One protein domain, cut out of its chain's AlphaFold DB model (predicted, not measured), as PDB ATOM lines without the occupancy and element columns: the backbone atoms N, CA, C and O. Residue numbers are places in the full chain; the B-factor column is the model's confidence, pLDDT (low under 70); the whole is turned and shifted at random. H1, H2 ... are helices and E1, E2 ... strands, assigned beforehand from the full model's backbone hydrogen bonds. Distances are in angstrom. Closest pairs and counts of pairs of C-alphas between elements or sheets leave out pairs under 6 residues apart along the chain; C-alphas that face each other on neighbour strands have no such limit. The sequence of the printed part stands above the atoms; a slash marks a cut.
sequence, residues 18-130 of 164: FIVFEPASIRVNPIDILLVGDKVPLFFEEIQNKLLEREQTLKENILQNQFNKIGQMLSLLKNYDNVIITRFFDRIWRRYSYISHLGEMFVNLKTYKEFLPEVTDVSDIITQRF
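This is residues 18 to 130 of the 164 residues of an uncharacterized protein of Candidatus Marinamargulisbacteria bacterium SCGC AG-410-N11 (UniProt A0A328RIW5). A small twisted sheet of four short strands is covered on one face by a helical hairpin, H2 and H3, whose longer helix H3 slants over the E4 side while H2 slants over E3. The short helix H4 follows directly from E4, near H2 but off the sheet, and the tiny H1 only grazes the sheet. The printed part has 113 residues with four named helices and four named strands, in the order E1 H1 E2 H2 H3 E3 E4 H4; the sheet order is E2 E3 E1 E4, antiparallel throughout, and the class is mixed, helices and strands. It is compact, with a radius of gyration of the C-alphas of 13.9 A, and spans 38 by 34 by 23 A.

In the sheet, E1, residues 18 to 20, is an inner strand between E3, residues 84 to 86, and E4, residues 103 to 108. N 20 and O 84 are 2.8 A apart and N 104 and O 19 are 2.8 A apart, both within hydrogen-bond range. E2, residues 33 to 36, is the other edge strand beside E3, with N 34 and O 85 2.8 A apart. From edge to edge the strands' lines turn by 60 degrees. E1, H1, residues 23 to 26, and E2 form a split strand-helix-strand unit, two strands running the same way with E3 between them, and its crossover is right-handed. H2, residues 39 to 52, is on the sheet over E3 at a height of 11.4 A; the C-alphas of Val 40 and Ile 84, their closest, are 6.6 A apart. H3, residues 58 to 75, is on the same face at a height of 9.6 A, over E4 and only just over E1, where 3 of its C-alphas fall; Phe 67 and Phe 106 have the closest C-alphas of H3 and E4, 7.6 A apart. H2 and H3 touch as a hairpin at a shallow tilt of 32 degrees, opposite ways, closest at the C-alphas of Leu 51 and Gln 64, 6.8 A. H4, residues 109 to 115, is close to H2 but not clearly touching, with the C-alphas of Ile 47 and Phe 115 6.3 A apart. In H2, H3 and H4 every O i to N i+4 pair is within hydrogen-bond range; H1 is too short for such a pair.

E1 begins at C-alpha 18 (7.342, -37.487, -16.456). H2 is 20.4 A long, H3 25.6 A, E4 14.8 A and H4 10.0 A, ending at C-alpha 115 (8.519, -43.100, -31.718).

The C-alphas of Arg 27 and Glu 55, the two farthest apart, are 38.7 A apart. The printed part has no cut. The link from E3 to E4, residues 87 to 102, is long. Mean pLDDT of the printed part is 80.0; residues 23 to 27, 91 to 102, 120, 122 to 123 and 128 to 130 are under 70.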
ATOM      1  N   PHE A  18       6.757 -38.741 -16.902       87.25
ATOM      2  CA  PHE A  18       7.342 -37.487 -16.456       87.25
ATOM      3  C   PHE A  18       8.850 -37.523 -16.633       87.25
ATOM      4  O   PHE A  18       9.483 -38.547 -16.380       87.25
ATOM      5  N   ILE A  19       9.424 -36.385 -17.004       88.50
ATOM      6  CA  ILE A  19      10.848 -36.131 -16.817       88.50
ATOM      7  C   ILE A  19      11.026 -35.378 -15.502       88.50
ATOM      8  O   ILE A  19      10.311 -34.416 -15.238       88.50
ATOM      9  N   VAL A  20      11.948 -35.826 -14.656       87.06
ATOM     10  CA  VAL A  20      12.228 -35.228 -13.347       87.06
ATOM     11  C   VAL A  20      13.703 -34.856 -13.290       87.06
ATOM     12  O   VAL A  20      14.557 -35.715 -13.481       87.06
ATOM     13  N   PHE A  21      13.988 -33.585 -13.022       84.06
ATOM     14  CA  PHE A  21      15.328 -32.993 -13.057       84.06
ATOM     15  C   PHE A  21      16.039 -33.000 -11.691       84.06
ATOM     16  O   PHE A  21      17.226 -32.694 -11.614       84.06
ATOM     17  N   GLU A  22      15.318 -33.332 -10.613       74.44
ATOM     18  CA  GLU A  22      15.878 -33.503  -9.267       74.44
ATOM     19  C   GLU A  22      15.079 -34.560  -8.456       74.44
ATOM     20  O   GLU A  22      14.229 -34.231  -7.625       74.44
ATOM     21  N   PRO A  23      15.305 -35.868  -8.677       58.31
ATOM     22  CA  PRO A  23      14.530 -36.953  -8.085       58.31
ATOM     23  C   PRO A  23      14.774 -37.106  -6.583       58.31
ATOM     24  O   PRO A  23      13.892 -37.607  -5.881       58.31
ATOM     25  N   ALA A  24      15.923 -36.646  -6.068       60.16
ATOM     26  CA  ALA A  24      16.219 -36.641  -4.634       60.16
ATOM     27  C   ALA A  24      15.173 -35.841  -3.835       60.16
ATOM     28  O   ALA A  24      14.829 -36.220  -2.715       60.16
ATOM     29  N   SER A  25      14.612 -34.793  -4.446       57.50
ATOM     30  CA  SER A  25      13.569 -33.945  -3.866       57.50
ATOM     31  C   SER A  25      12.172 -34.584  -3.928       57.50
ATOM     32  O   SER A  25      11.307 -34.238  -3.125       57.50
ATOM     33  N   ILE A  26      11.942 -35.536  -4.842       62.06
ATOM     34  CA  ILE A  26      10.599 -36.048  -5.188       62.06
ATOM     35  C   ILE A  26      10.327 -37.466  -4.640       62.06
ATOM     36  O   ILE A  26       9.178 -37.898  -4.611       62.06
ATOM     37  N   ARG A  27      11.341 -38.177  -4.116       68.44
ATOM     38  CA  ARG A  27      11.212 -39.552  -3.569       68.44
ATOM     39  C   ARG A  27      10.542 -40.528  -4.555       68.44
ATOM     40  O   ARG A  27       9.586 -41.219  -4.209       68.44
ATOM     41  N   VAL A  28      11.053 -40.598  -5.783       75.81
ATOM     42  CA  VAL A  28      10.560 -41.545  -6.801       75.81
ATOM     43  C   VAL A  28      11.016 -42.969  -6.475       75.81
ATOM     44  O   VAL A  28      12.182 -43.191  -6.143       75.81
ATOM     45  N   ASN A  29      10.104 -43.945  -6.549       77.31
ATOM     46  CA  ASN A  29      10.453 -45.348  -6.320       77.31
ATOM     47  C   ASN A  29      11.353 -45.855  -7.467       77.31
ATOM     48  O   ASN A  29      10.996 -45.647  -8.622       77.31
ATOM     49  N   PRO A  30      12.469 -46.563  -7.211       80.50
ATOM     50  CA  PRO A  30      13.324 -47.081  -8.281       80.50
ATOM     51  C   PRO A  30      12.603 -47.942  -9.327       80.50
ATOM     52  O   PRO A  30      12.984 -47.923 -10.492       80.50
ATOM     53  N   ILE A  31      11.544 -48.666  -8.939       81.31
ATOM     54  CA  ILE A  31      10.745 -49.479  -9.875       81.31
ATOM     55  C   ILE A  31       9.972 -48.634 -10.896       81.31
ATOM     56  O   ILE A  31       9.598 -49.124 -11.954       81.31
ATOM     57  N   ASP A  32       9.745 -47.364 -10.575       80.94
ATOM     58  CA  ASP A  32       8.993 -46.409 -11.378       80.94
ATOM     59  C   ASP A  32       9.891 -45.611 -12.325       80.94
ATOM     60  O   ASP A  32       9.423 -44.704 -13.010       80.94
ATOM     61  N   ILE A  33      11.186 -45.920 -12.366       86.19
ATOM     62  CA  ILE A  33      12.158 -45.247 -13.220       86.19
ATOM     63  C   ILE A  33      12.305 -46.051 -14.511       86.19
ATOM     64  O   ILE A  33      12.615 -47.242 -14.485       86.19
ATOM     65  N   LEU A  34      12.075 -45.391 -15.645       89.12
ATOM     66  CA  LEU A  34      12.320 -45.946 -16.975       89.12
ATOM     67  C   LEU A  34      13.768 -45.688 -17.399       89.12
ATOM     68  O   LEU A  34      14.482 -46.607 -17.790       89.12
ATOM     69  N   LEU A  35      14.216 -44.434 -17.284       91.00
ATOM     70  CA  LEU A  35      15.572 -44.004 -17.620       91.00
ATOM     71  C   LEU A  35      16.133 -43.110 -16.523       91.00
ATOM     72  O   LEU A  35      15.392 -42.420 -15.828       91.00
ATOM     73  N   VAL A  36      17.456 -43.103 -16.401       91.12
ATOM     74  CA  VAL A  36      18.195 -42.297 -15.428       91.12
ATOM     75  C   VAL A  36      19.528 -41.857 -16.020       91.12
ATOM     76  O   VAL A  36      20.135 -42.600 -16.800       91.12
ATOM     77  N   GLY A  37      19.993 -40.676 -15.623       91.25
ATOM     78  CA  GLY A  37      21.338 -40.215 -15.939       91.25
ATOM     79  C   GLY A  37      21.504 -39.831 -17.405       91.25
ATOM     80  O   GLY A  37      20.568 -39.397 -18.077       91.25
ATOM     81  N   ASP A  38      22.699 -40.103 -17.925       92.19
ATOM     82  CA  ASP A  38      23.106 -39.817 -19.307       92.19
ATOM     83  C   ASP A  38      22.270 -40.535 -20.379       92.19
ATOM     84  O   ASP A  38      22.327 -40.187 -21.556       92.19
ATOM     85  N   LYS A  39      21.441 -41.515 -19.998       91.88
ATOM     86  CA  LYS A  39      20.492 -42.150 -20.926       91.88
ATOM     87  C   LYS A  39      19.333 -41.226 -21.301       91.88
ATOM     88  O   LYS A  39      18.759 -41.385 -22.372       91.88
ATOM     89  N   VAL A  40      18.979 -40.280 -20.429       92.12
ATOM     90  CA  VAL A  40      17.875 -39.339 -20.650       92.12
ATOM     91  C   VAL A  40      18.128 -38.407 -21.842       92.12
ATOM     92  O   VAL A  40      17.262 -38.364 -22.715       92.12
ATOM     93  N   PRO A  41      19.263 -37.683 -21.943       91.00
ATOM     94  CA  PRO A  41      19.511 -36.812 -23.092       91.00
ATOM     95  C   PRO A  41      19.606 -37.586 -24.412       91.00
ATOM     96  O   PRO A  41      19.036 -37.138 -25.399       91.00
ATOM     97  N   LEU A  42      20.223 -38.776 -24.426       91.12
ATOM     98  CA  LEU A  42      20.301 -39.617 -25.631       91.12
ATOM     99  C   LEU A  42      18.910 -40.003 -26.150       91.12
ATOM    100  O   LEU A  42      18.608 -39.858 -27.330       91.12
ATOM    101  N   PHE A  43      18.047 -40.452 -25.238       89.69
ATOM    102  CA  PHE A  43      16.661 -40.788 -25.541       89.69
ATOM    103  C   PHE A  43      15.862 -39.574 -26.035       89.69
ATOM    104  O   PHE A  43      15.073 -39.660 -26.976       89.69
ATOM    105  N   PHE A  44      16.066 -38.426 -25.389       90.81
ATOM    106  CA  PHE A  44      15.410 -37.179 -25.750       90.81
ATOM    107  C   PHE A  44      15.798 -36.718 -27.164       90.81
ATOM    108  O   PHE A  44      14.913 -36.389 -27.954       90.81
ATOM    109  N   GLU A  45      17.092 -36.736 -27.498       89.31
ATOM    110  CA  GLU A  45      17.597 -36.384 -28.830       89.31
ATOM    111  C   GLU A  45      17.025 -37.301 -29.914       89.31
ATOM    112  O   GLU A  45      16.638 -36.829 -30.983       89.31
ATOM    113  N   GLU A  46      16.905 -38.602 -29.636       89.25
ATOM    114  CA  GLU A  46      16.323 -39.556 -30.579       89.25
ATOM    115  C   GLU A  46      14.869 -39.207 -30.928       89.25
ATOM    116  O   GLU A  46      14.512 -39.139 -32.109       89.25
ATOM    117  N   ILE A  47      14.032 -38.929 -29.921       88.25
ATOM    118  CA  ILE A  47      12.643 -38.527 -30.173       88.25
ATOM    119  C   ILE A  47      12.584 -37.164 -30.867       88.25
ATOM    120  O   ILE A  47      11.783 -36.982 -31.785       88.25
ATOM    121  N   GLN A  48      13.427 -36.210 -30.469       87.69
ATOM    122  CA  GLN A  48      13.448 -34.887 -31.088       87.69
ATOM    123  C   GLN A  48      13.796 -34.968 -32.581       87.69
ATOM    124  O   GLN A  48      13.132 -34.324 -33.392       87.69
ATOM    125  N   ASN A  49      14.767 -35.799 -32.960       88.88
ATOM    126  CA  ASN A  49      15.111 -36.027 -34.363       88.88
ATOM    127  C   ASN A  49      13.931 -36.627 -35.140       88.88
ATOM    128  O   ASN A  49      13.562 -36.106 -36.190       88.88
ATOM    129  N   LYS A  50      13.259 -37.641 -34.576       88.12
ATOM    130  CA  LYS A  50      12.059 -38.243 -35.184       88.12
ATOM    131  C   LYS A  50      10.897 -37.243 -35.320       88.12
ATOM    132  O   LYS A  50      10.135 -37.319 -36.277       88.12
ATOM    133  N   LEU A  51      10.751 -36.294 -34.390       85.94
ATOM    134  CA  LEU A  51       9.743 -35.222 -34.449       85.94
ATOM    135  C   LEU A  51      10.019 -34.191 -35.551       85.94
ATOM    136  O   LEU A  51       9.077 -33.617 -36.097       85.94
ATOM    137  N   LEU A  52      11.290 -33.918 -35.859       85.44
ATOM    138  CA  LEU A  52      11.679 -32.958 -36.899       85.44
ATOM    139  C   LEU A  52      11.404 -33.477 -38.316       85.44
ATOM    140  O   LEU A  52      11.225 -32.678 -39.233       85.44
ATOM    141  N   GLU A  53      11.346 -34.797 -38.492       86.69
ATOM    142  CA  GLU A  53      11.064 -35.455 -39.774       86.69
ATOM    143  C   GLU A  53       9.564 -35.504 -40.117       86.69
ATOM    144  O   GLU A  53       9.196 -35.833 -41.246       86.69
ATOM    145  N   ARG A  54       8.681 -35.182 -39.160       83.56
ATOM    146  CA  ARG A  54       7.223 -35.239 -39.340       83.56
ATOM    147  C   ARG A  54       6.656 -33.988 -40.012       83.56
ATOM    148  O   ARG A  54       7.218 -32.894 -39.959       83.56
ATOM    149  N   GLU A  55       5.477 -34.149 -40.611       82.69
ATOM    150  CA  GLU A  55       4.706 -33.030 -41.157       82.69
ATOM    151  C   GLU A  55       4.292 -32.037 -40.060       82.69
ATOM    152  O   GLU A  55       3.881 -32.420 -38.964       82.69
ATOM    153  N   GLN A  56       4.334 -30.740 -40.379       83.19
ATOM    154  CA  GLN A  56       3.992 -29.655 -39.454       83.19
ATOM    155  C   GLN A  56       2.476 -29.509 -39.257       83.19
ATOM    156  O   GLN A  56       1.850 -28.535 -39.681       83.19
ATOM    157  N   THR A  57       1.868 -30.488 -38.592       90.44
ATOM    158  CA  THR A  57       0.483 -30.390 -38.120       90.44
ATOM    159  C   THR A  57       0.410 -29.629 -36.793       90.44
ATOM    160  O   THR A  57       1.403 -29.483 -36.079       90.44
ATOM    161  N   LEU A  58      -0.787 -29.171 -36.403       86.25
ATOM    162  CA  LEU A  58      -0.991 -28.532 -35.096       86.25
ATOM    163  C   LEU A  58      -0.560 -29.444 -33.933       86.25
ATOM    164  O   LEU A  58       0.065 -28.969 -32.989       86.25
ATOM    165  N   LYS A  59      -0.862 -30.748 -34.014       85.44
ATOM    166  CA  LYS A  59      -0.483 -31.737 -32.995       85.44
ATOM    167  C   LYS A  59       1.038 -31.859 -32.888       85.44
ATOM    168  O   LYS A  59       1.570 -31.821 -31.782       85.44
ATOM    169  N   GLU A  60       1.725 -31.948 -34.023       86.81
ATOM    170  CA  GLU A  60       3.189 -32.051 -34.059       86.81
ATOM    171  C   GLU A  60       3.855 -30.768 -33.549       86.81
ATOM    172  O   GLU A  60       4.782 -30.840 -32.750       86.81
ATOM    173  N   ASN A  61       3.319 -29.585 -33.871       87.88
ATOM    174  CA  ASN A  61       3.816 -28.317 -33.323       87.88
ATOM    175  C   ASN A  61       3.654 -28.231 -31.793       87.88
ATOM    176  O   ASN A  61       4.524 -27.698 -31.103       87.88
ATOM    177  N   ILE A  62       2.553 -28.759 -31.240       88.12
ATOM    178  CA  ILE A  62       2.351 -28.836 -29.783       88.12
ATOM    179  C   ILE A  62       3.405 -29.750 -29.148       88.12
ATOM    180  O   ILE A  62       4.031 -29.356 -28.161       88.12
ATOM    181  N   LEU A  63       3.636 -30.932 -29.726       87.44
ATOM    182  CA  LEU A  63       4.660 -31.864 -29.250       87.44
ATOM    183  C   LEU A  63       6.061 -31.250 -29.349       87.44
ATOM    184  O   LEU A  63       6.797 -31.253 -28.368       87.44
ATOM    185  N   GLN A  64       6.413 -30.637 -30.479       89.44
ATOM    186  CA  GLN A  64       7.696 -29.955 -30.652       89.44
ATOM    187  C   GLN A  64       7.904 -28.852 -29.610       89.44
ATOM    188  O   GLN A  64       8.982 -28.761 -29.029       89.44
ATOM    189  N   ASN A  65       6.882 -28.047 -29.303       89.12
ATOM    190  CA  ASN A  65       6.975 -27.032 -28.251       89.12
ATOM    191  C   ASN A  65       7.229 -27.647 -26.866       89.12
ATOM    192  O   ASN A  65       8.054 -27.131 -26.108       89.12
ATOM    193  N   GLN A  66       6.554 -28.753 -26.542       87.62
ATOM    194  CA  GLN A  66       6.763 -29.482 -25.290       87.62
ATOM    195  C   GLN A  66       8.194 -30.029 -25.192       87.62
ATOM    196  O   GLN A  66       8.866 -29.811 -24.182       87.62
ATOM    197  N   PHE A  67       8.685 -30.675 -26.253       90.50
ATOM    198  CA  PHE A  67      10.055 -31.181 -26.313       90.50
ATOM    199  C   PHE A  67      11.070 -30.044 -26.228       90.50
ATOM    200  O   PHE A  67      11.973 -30.106 -25.405       90.50
ATOM    201  N   ASN A  68      10.891 -28.954 -26.973       90.31
ATOM    202  CA  ASN A  68      11.794 -27.804 -26.930       90.31
ATOM    203  C   ASN A  68      11.901 -27.199 -25.524       90.31
ATOM    204  O   ASN A  68      13.006 -26.882 -25.085       90.31
ATOM    205  N   LYS A  69      10.785 -27.089 -24.788       89.62
ATOM    206  CA  LYS A  69      10.794 -26.656 -23.382       89.62
ATOM    207  C   LYS A  69      11.680 -27.579 -22.535       89.62
ATOM    208  O   LYS A  69      12.527 -27.103 -21.783       89.62
ATOM    209  N   ILE A  70      11.509 -28.895 -22.669       90.00
ATOM    210  CA  ILE A  70      12.288 -29.903 -21.934       90.00
ATOM    211  C   ILE A  70      13.768 -29.867 -22.323       90.00
ATOM    212  O   ILE A  70      14.622 -29.871 -21.440       90.00
ATOM    213  N   GLY A  71      14.080 -29.749 -23.613       90.56
ATOM    214  CA  GLY A  71      15.448 -29.623 -24.116       90.56
ATOM    215  C   GLY A  71      16.155 -28.385 -23.566       90.56
ATOM    216  O   GLY A  71      17.304 -28.466 -23.134       90.56
ATOM    217  N   GLN A  72      15.451 -27.252 -23.478       89.88
ATOM    218  CA  GLN A  72      15.967 -26.056 -22.811       89.88
ATOM    219  C   GLN A  72      16.277 -26.321 -21.334       89.88
ATOM    220  O   GLN A  72      17.364 -25.972 -20.885       89.88
ATOM    221  N   MET A  73      15.382 -26.980 -20.591       88.81
ATOM    222  CA  MET A  73      15.632 -27.341 -19.187       88.81
ATOM    223  C   MET A  73      16.834 -28.283 -19.033       88.81
ATOM    224  O   MET A  73      17.688 -28.037 -18.184       88.81
ATOM    225  N   LEU A  74      16.960 -29.299 -19.894       89.50
ATOM    226  CA  LEU A  74      18.117 -30.202 -19.922       89.50
ATOM    227  C   LEU A  74      19.428 -29.450 -20.190       89.50
ATOM    228  O   LEU A  74      20.436 -29.740 -19.551       89.50
ATOM    229  N   SER A  75      19.420 -28.464 -21.092       89.81
ATOM    230  CA  SER A  75      20.613 -27.671 -21.431       89.81
ATOM    231  C   SER A  75      21.144 -26.806 -20.283       89.81
ATOM    232  O   SER A  75      22.303 -26.392 -20.305       89.81
ATOM    233  N   LEU A  76      20.312 -26.524 -19.273       89.31
ATOM    234  CA  LEU A  76      20.696 -25.724 -18.105       89.31
ATOM    235  C   LEU A  76      21.433 -26.553 -17.045       89.31
ATOM    236  O   LEU A  76      22.014 -25.990 -16.112       89.31
ATOM    237  N   LEU A  77      21.405 -27.881 -17.163       87.44
ATOM    238  CA  LEU A  77      22.045 -28.777 -16.216       87.44
ATOM    239  C   LEU A  77      23.551 -28.881 -16.469       87.44
ATOM    240  O   LEU A  77      24.018 -28.918 -17.603       87.44
ATOM    241  N   LYS A  78      24.324 -28.972 -15.381       86.62
ATOM    242  CA  LYS A  78      25.776 -29.222 -15.448       86.62
ATOM    243  C   LYS A  78      26.109 -30.704 -15.648       86.62
ATOM    244  O   LYS A  78      27.173 -31.014 -16.170       86.62
ATOM    245  N   ASN A  79      25.238 -31.588 -15.170       87.94
ATOM    246  CA  ASN A  79      25.306 -33.039 -15.306       87.94
ATOM    247  C   ASN A  79      23.888 -33.629 -15.267       87.94
ATOM    248  O   ASN A  79      22.940 -32.947 -14.869       87.94
ATOM    249  N   TYR A  80      23.749 -34.890 -15.675       90.00
ATOM    250  CA  TYR A  80      22.452 -35.567 -15.766       90.00
ATOM    251  C   TYR A  80      22.224 -36.608 -14.667       90.00
ATOM    252  O   TYR A  80      21.177 -37.245 -14.666       90.00
ATOM    253  N   ASP A  81      23.151 -36.759 -13.710       84.94
ATOM    254  CA  ASP A  81      23.128 -37.783 -12.644       84.94
ATOM    255  C   ASP A  81      21.784 -37.864 -11.904       84.94
ATOM    256  O   ASP A  81      21.344 -38.931 -11.479       84.94
ATOM    257  N   ASN A  82      21.126 -36.714 -11.781       81.94
ATOM    258  CA  ASN A  82      19.861 -36.526 -11.091       81.94
ATOM    259  C   ASN A  82      18.704 -36.282 -12.069       81.94
ATOM    260  O   ASN A  82      17.760 -35.590 -11.728       81.94
ATOM    261  N   VAL A  83      18.752 -36.804 -13.291       89.44
ATOM    262  CA  VAL A  83      17.624 -36.721 -14.225       89.44
ATOM    263  C   VAL A  83      17.058 -38.105 -14.445       89.44
ATOM    264  O   VAL A  83      17.800 -39.056 -14.692       89.44
ATOM    265  N   ILE A  84      15.738 -38.222 -14.363       89.06
ATOM    266  CA  ILE A  84      15.032 -39.468 -14.640       89.06
ATOM    267  C   ILE A  84      13.863 -39.234 -15.587       89.06
ATOM    268  O   ILE A  84      13.256 -38.164 -15.594       89.06
ATOM    269  N   ILE A  85      13.513 -40.272 -16.338       89.81
ATOM    270  CA  ILE A  85      12.204 -40.406 -16.976       89.81
ATOM    271  C   ILE A  85      11.471 -41.515 -16.236       89.81
ATOM    272  O   ILE A  85      12.015 -42.605 -16.043       89.81
ATOM    273  N   THR A  86      10.254 -41.235 -15.791       87.69
ATOM    274  CA  THR A  86       9.430 -42.224 -15.105       87.69
ATOM    275  C   THR A  86       8.844 -43.229 -16.093       87.69
ATOM    276  O   THR A  86       8.633 -42.926 -17.268       87.69
ATOM    277  N   ARG A  87       8.488 -44.411 -15.592       87.94
ATOM    278  CA  ARG A  87       7.519 -45.294 -16.241       87.94
ATOM    279  C   ARG A  87       6.176 -44.579 -16.411       87.94
ATOM    280  O   ARG A  87       5.932 -43.514 -15.832       87.94
ATOM    281  N   PHE A  88       5.316 -45.153 -17.240       85.19
ATOM    282  CA  PHE A  88       4.000 -44.599 -17.528       85.19
ATOM    283  C   PHE A  88       3.009 -44.939 -16.413       85.19
ATOM    284  O   PHE A  88       2.907 -46.091 -15.985       85.19
ATOM    285  N   PHE A  89       2.241 -43.940 -15.978       79.62
ATOM    286  CA  PHE A  89       1.208 -44.095 -14.953       79.62
ATOM    287  C   PHE A  89      -0.167 -43.718 -15.480       79.62
ATOM    288  O   PHE A  89      -0.302 -42.777 -16.263       79.62
ATOM    289  N   ASP A  90      -1.183 -44.419 -14.985       73.19
ATOM    290  CA  ASP A  90      -2.582 -44.072 -15.192       73.19
ATOM    291  C   ASP A  90      -2.955 -42.887 -14.290       73.19
ATOM    292  O   ASP A  90      -2.880 -43.013 -13.068       73.19
ATOM    293  N   ARG A  91      -3.320 -41.746 -14.890       62.47
ATOM    294  CA  ARG A  91      -3.663 -40.468 -14.234       62.47
ATOM    295  C   ARG A  91      -2.603 -39.906 -13.262       62.47
ATOM    296  O   ARG A  91      -2.228 -40.465 -12.240       62.47
ATOM    297  N   ILE A  92      -2.245 -38.652 -13.524       53.84
ATOM    298  CA  ILE A  92      -1.237 -37.821 -12.837       53.84
ATOM    299  C   ILE A  92      -1.422 -37.699 -11.302       53.84
ATOM    300  O   ILE A  92      -0.482 -37.356 -10.592       53.84
ATOM    301  N   TRP A  93      -2.608 -37.973 -10.754       49.44
ATOM    302  CA  TRP A  93      -3.027 -37.345  -9.495       49.44
ATOM    303  C   TRP A  93      -2.909 -38.165  -8.207       49.44
ATOM    304  O   TRP A  93      -3.042 -37.565  -7.142       49.44
ATOM    305  N   ARG A  94      -2.637 -39.477  -8.242       50.56
ATOM    306  CA  ARG A  94      -2.658 -40.288  -7.000       50.56
ATOM    307  C   ARG A  94      -1.289 -40.710  -6.464       50.56
ATOM    308  O   ARG A  94      -1.086 -40.665  -5.258       50.56
ATOM    309  N   ARG A  95      -0.320 -41.058  -7.320       55.44
ATOM    310  CA  ARG A  95       0.991 -41.561  -6.846       55.44
ATOM    311  C   ARG A  95       2.008 -40.472  -6.526       55.44
ATOM    312  O   ARG A  95       2.849 -40.659  -5.653       55.44
ATOM    313  N   TYR A  96       1.900 -39.328  -7.194       58.22
ATOM    314  CA  TYR A  96       2.870 -38.248  -7.081       58.22
ATOM    315  C   TYR A  96       2.193 -36.876  -7.088       58.22
ATOM    316  O   TYR A  96       2.588 -35.984  -7.837       58.22
ATOM    317  N   SER A  97       1.203 -36.666  -6.208       50.34
ATOM    318  CA  SER A  97       0.563 -35.351  -5.997       50.34
ATOM    319  C   SER A  97       1.563 -34.220  -5.662       50.34
ATOM    320  O   SER A  97       1.181 -33.056  -5.618       50.34
ATOM    321  N   TYR A  98       2.842 -34.564  -5.453       51.75
ATOM    322  CA  TYR A  98       3.974 -33.689  -5.162       51.75
ATOM    323  C   TYR A  98       5.088 -33.704  -6.225       51.75
ATOM    324  O   TYR A  98       6.201 -33.285  -5.904       51.75
ATOM    325  N   ILE A  99       4.854 -34.130  -7.481       53.28
ATOM    326  CA  ILE A  99       5.734 -33.688  -8.589       53.28
ATOM    327  C   ILE A  99       5.490 -32.178  -8.763       53.28
ATOM    328  O   ILE A  99       4.742 -31.713  -9.613       53.28
ATOM    329  N   SER A 100       6.054 -31.404  -7.839       51.84
ATOM    330  CA  SER A 100       6.094 -29.950  -7.827       51.84
ATOM    331  C   SER A 100       7.359 -29.499  -8.539       51.84
ATOM    332  O   SER A 100       8.391 -30.113  -8.287       51.84
ATOM    333  N   HIS A 101       7.284 -28.427  -9.337       54.47
ATOM    334  CA  HIS A 101       8.353 -27.543  -9.864       54.47
ATOM    335  C   HIS A 101       9.642 -28.139 -10.481       54.47
ATOM    336  O   HIS A 101      10.400 -27.399 -11.098       54.47
ATOM    337  N   LEU A 102       9.905 -29.432 -10.329       63.38
ATOM    338  CA  LEU A 102      11.170 -30.113 -10.605       63.38
ATOM    339  C   LEU A 102      10.978 -31.277 -11.587       63.38
ATOM    340  O   LEU A 102      11.944 -31.948 -11.946       63.38
ATOM    341  N   GLY A 103       9.741 -31.525 -12.019       75.94
ATOM    342  CA  GLY A 103       9.415 -32.474 -13.071       75.94
ATOM    343  C   GLY A 103       8.316 -31.942 -13.979       75.94
ATOM    344  O   GLY A 103       7.496 -31.119 -13.574       75.94
ATOM    345  N   GLU A 104       8.328 -32.397 -15.221       82.81
ATOM    346  CA  GLU A 104       7.459 -31.937 -16.299       82.81
ATOM    347  C   GLU A 104       6.870 -33.148 -17.016       82.81
ATOM    348  O   GLU A 104       7.519 -34.188 -17.150       82.81
ATOM    349  N   MET A 105       5.621 -33.027 -17.468       84.25
ATOM    350  CA  MET A 105       5.010 -34.070 -18.288       84.25
ATOM    351  C   MET A 105       5.839 -34.226 -19.562       84.25
ATOM    352  O   MET A 105       6.099 -33.240 -20.253       84.25
ATOM    353  N   PHE A 106       6.240 -35.456 -19.872       86.38
ATOM    354  CA  PHE A 106       7.133 -35.722 -20.990       86.38
ATOM    355  C   PHE A 106       6.368 -36.196 -22.221       86.38
ATOM    356  O   PHE A 106       6.191 -35.428 -23.160       86.38
ATOM    357  N   VAL A 107       5.849 -37.424 -22.204       87.06
ATOM    358  CA  VAL A 107       5.031 -37.971 -23.296       87.06
ATOM    359  C   VAL A 107       3.951 -38.897 -22.765       87.06
ATOM    360  O   VAL A 107       4.093 -39.489 -21.691       87.06
ATOM    361  N   ASN A 108       2.874 -39.045 -23.537       86.12
ATOM    362  CA  ASN A 108       1.912 -40.121 -23.330       86.12
ATOM    363  C   ASN A 108       2.403 -41.425 -23.985       86.12
ATOM    364  O   ASN A 108       3.301 -41.423 -24.832       86.12
ATOM    365  N   LEU A 109       1.816 -42.542 -23.567       85.00
ATOM    366  CA  LEU A 109       2.259 -43.871 -23.983       85.00
ATOM    367  C   LEU A 109       2.050 -44.138 -25.481       85.00
ATOM    368  O   LEU A 109       2.867 -44.804 -26.113       85.00
ATOM    369  N   LYS A 110       0.992 -43.579 -26.071       84.00
ATOM    370  CA  LYS A 110       0.730 -43.680 -27.511       84.00
ATOM    371  C   LYS A 110       1.849 -43.021 -28.315       84.00
ATOM    372  O   LYS A 110       2.459 -43.668 -29.157       84.00
ATOM    373  N   THR A 111       2.176 -41.773 -27.988       85.56
ATOM    374  CA  THR A 111       3.273 -41.016 -28.591       85.56
ATOM    375  C   THR A 111       4.612 -41.729 -28.399       85.56
ATOM    376  O   THR A 111       5.394 -41.810 -29.338       85.56
ATOM    377  N   TYR A 112       4.876 -42.300 -27.220       86.88
ATOM    378  CA  TYR A 112       6.087 -43.090 -26.981       86.88
ATOM    379  C   TYR A 112       6.199 -44.287 -27.936       86.88
ATOM    380  O   TYR A 112       7.220 -44.441 -28.602       86.88
ATOM    381  N   LYS A 113       5.136 -45.093 -28.060       84.38
ATOM    382  CA  LYS A 113       5.104 -46.248 -28.972       84.38
ATOM    383  C   LYS A 113       5.220 -45.849 -30.443       84.38
ATOM    384  O   LYS A 113       5.811 -46.583 -31.224       84.38
ATOM    385  N   GLU A 114       4.677 -44.693 -30.823       85.12
ATOM    386  CA  GLU A 114       4.841 -44.160 -32.180       85.12
ATOM    387  C   GLU A 114       6.312 -43.846 -32.505       85.12
ATOM    388  O   GLU A 114       6.723 -43.984 -33.656       85.12
ATOM    389  N   PHE A 115       7.101 -43.403 -31.520       83.25
ATOM    390  CA  PHE A 115       8.519 -43.100 -31.718       83.25
ATOM    391  C   PHE A 115       9.430 -44.310 -31.535       83.25
ATOM    392  O   PHE A 115      10.505 -44.325 -32.130       83.25
ATOM    393  N   LEU A 116       9.031 -45.301 -30.740       82.69
ATOM    394  CA  LEU A 116       9.847 -46.463 -30.375       82.69
ATOM    395  C   LEU A 116       9.041 -47.755 -30.565       82.69
ATOM    396  O   LEU A 116       8.673 -48.417 -29.587       82.69
ATOM    397  N   PRO A 117       8.700 -48.098 -31.819       77.69
ATOM    398  CA  PRO A 117       7.849 -49.245 -32.125       77.69
ATOM    399  C   PRO A 117       8.482 -50.592 -31.747       77.69
ATOM    400  O   PRO A 117       7.771 -51.586 -31.624       77.69
ATOM    401  N   GLU A 118       9.799 -50.649 -31.549       79.19
ATOM    402  CA  GLU A 118      10.519 -51.832 -31.073       79.19
ATOM    403  C   GLU A 118      10.165 -52.229 -29.633       79.19
ATOM    404  O   GLU A 118      10.429 -53.360 -29.223       79.19
ATOM    405  N   VAL A 119       9.549 -51.328 -28.864       74.12
ATOM    406  CA  VAL A 119       9.090 -51.612 -27.503       74.12
ATOM    407  C   VAL A 119       7.696 -52.234 -27.559       74.12
ATOM    408  O   VAL A 119       6.675 -51.543 -27.557       74.12
ATOM    409  N   THR A 120       7.657 -53.565 -27.617       64.75
ATOM    410  CA  THR A 120       6.412 -54.334 -27.766       64.75
ATOM    411  C   THR A 120       5.723 -54.636 -26.437       64.75
ATOM    412  O   THR A 120       4.495 -54.640 -26.378       64.75
ATOM    413  N   ASP A 121       6.480 -54.853 -25.356       72.44
ATOM    414  CA  ASP A 121       5.903 -55.217 -24.060       72.44
ATOM    415  C   ASP A 121       5.540 -53.979 -23.224       72.44
ATOM    416  O   ASP A 121       6.379 -53.197 -22.775       72.44
ATOM    417  N   VAL A 122       4.239 -53.801 -23.007       67.25
ATOM    418  CA  VAL A 122       3.676 -52.703 -22.214       67.25
ATOM    419  C   VAL A 122       3.953 -52.882 -20.720       67.25
ATOM    420  O   VAL A 122       4.058 -51.892 -19.992       67.25
ATOM    421  N   SER A 123       4.079 -54.126 -20.256       66.75
ATOM    422  CA  SER A 123       4.333 -54.438 -18.847       66.75
ATOM    423  C   SER A 123       5.710 -53.964 -18.375       66.75
ATOM    424  O   SER A 123       5.878 -53.621 -17.202       66.75
ATOM    425  N   ASP A 124       6.652 -53.821 -19.307       70.81
ATOM    426  CA  ASP A 124       7.999 -53.329 -19.031       70.81
ATOM    427  C   ASP A 124       8.059 -51.808 -18.830       70.81
ATOM    428  O   ASP A 124       8.963 -51.303 -18.158       70.81
ATOM    429  N   ILE A 125       7.082 -51.068 -19.368       78.69
ATOM    430  CA  ILE A 125       7.096 -49.596 -19.411       78.69
ATOM    431  C   ILE A 125       5.978 -48.931 -18.605       78.69
ATOM    432  O   ILE A 125       6.103 -47.755 -18.259       78.69
ATOM    433  N   ILE A 126       4.911 -49.653 -18.257       80.88
ATOM    434  CA  ILE A 126       3.868 -49.181 -17.334       80.88
ATOM    435  C   ILE A 126       4.200 -49.611 -15.903       80.88
ATOM    436  O   ILE A 126       4.618 -50.740 -15.654       80.88
ATOM    437  N   THR A 127       3.937 -48.747 -14.920       74.38
ATOM    438  CA  THR A 127       3.915 -49.199 -13.522       74.38
ATOM    439  C   THR A 127       2.581 -49.880 -13.195       74.38
ATOM    440  O   THR A 127       1.589 -49.208 -12.896       74.38
ATOM    441  N   GLN A 128       2.593 -51.215 -13.140       61.25
ATOM    442  CA  GLN A 128       1.442 -52.096 -12.868       61.25
ATOM    443  C   GLN A 128       1.011 -52.207 -11.394       61.25
ATOM    444  O   GLN A 128       0.371 -53.182 -11.009       61.25
ATOM    445  N   ARG A 129       1.315 -51.225 -10.538       58.81
ATOM    446  CA  ARG A 129       0.598 -51.125  -9.256       58.81
ATOM    447  C   ARG A 129      -0.796 -50.596  -9.569       58.81
ATOM    448  O   ARG A 129      -1.025 -49.390  -9.520       58.81
ATOM    449  N   PHE A 130      -1.648 -51.493 -10.048       46.31
ATOM    450  CA  PHE A 130      -3.080 -51.350  -9.907       46.31
ATOM    451  C   PHE A 130      -3.300 -51.269  -8.399       46.31
ATOM    452  O   PHE A 130      -2.871 -52.160  -7.668       46.31
TER     453      PHE A 130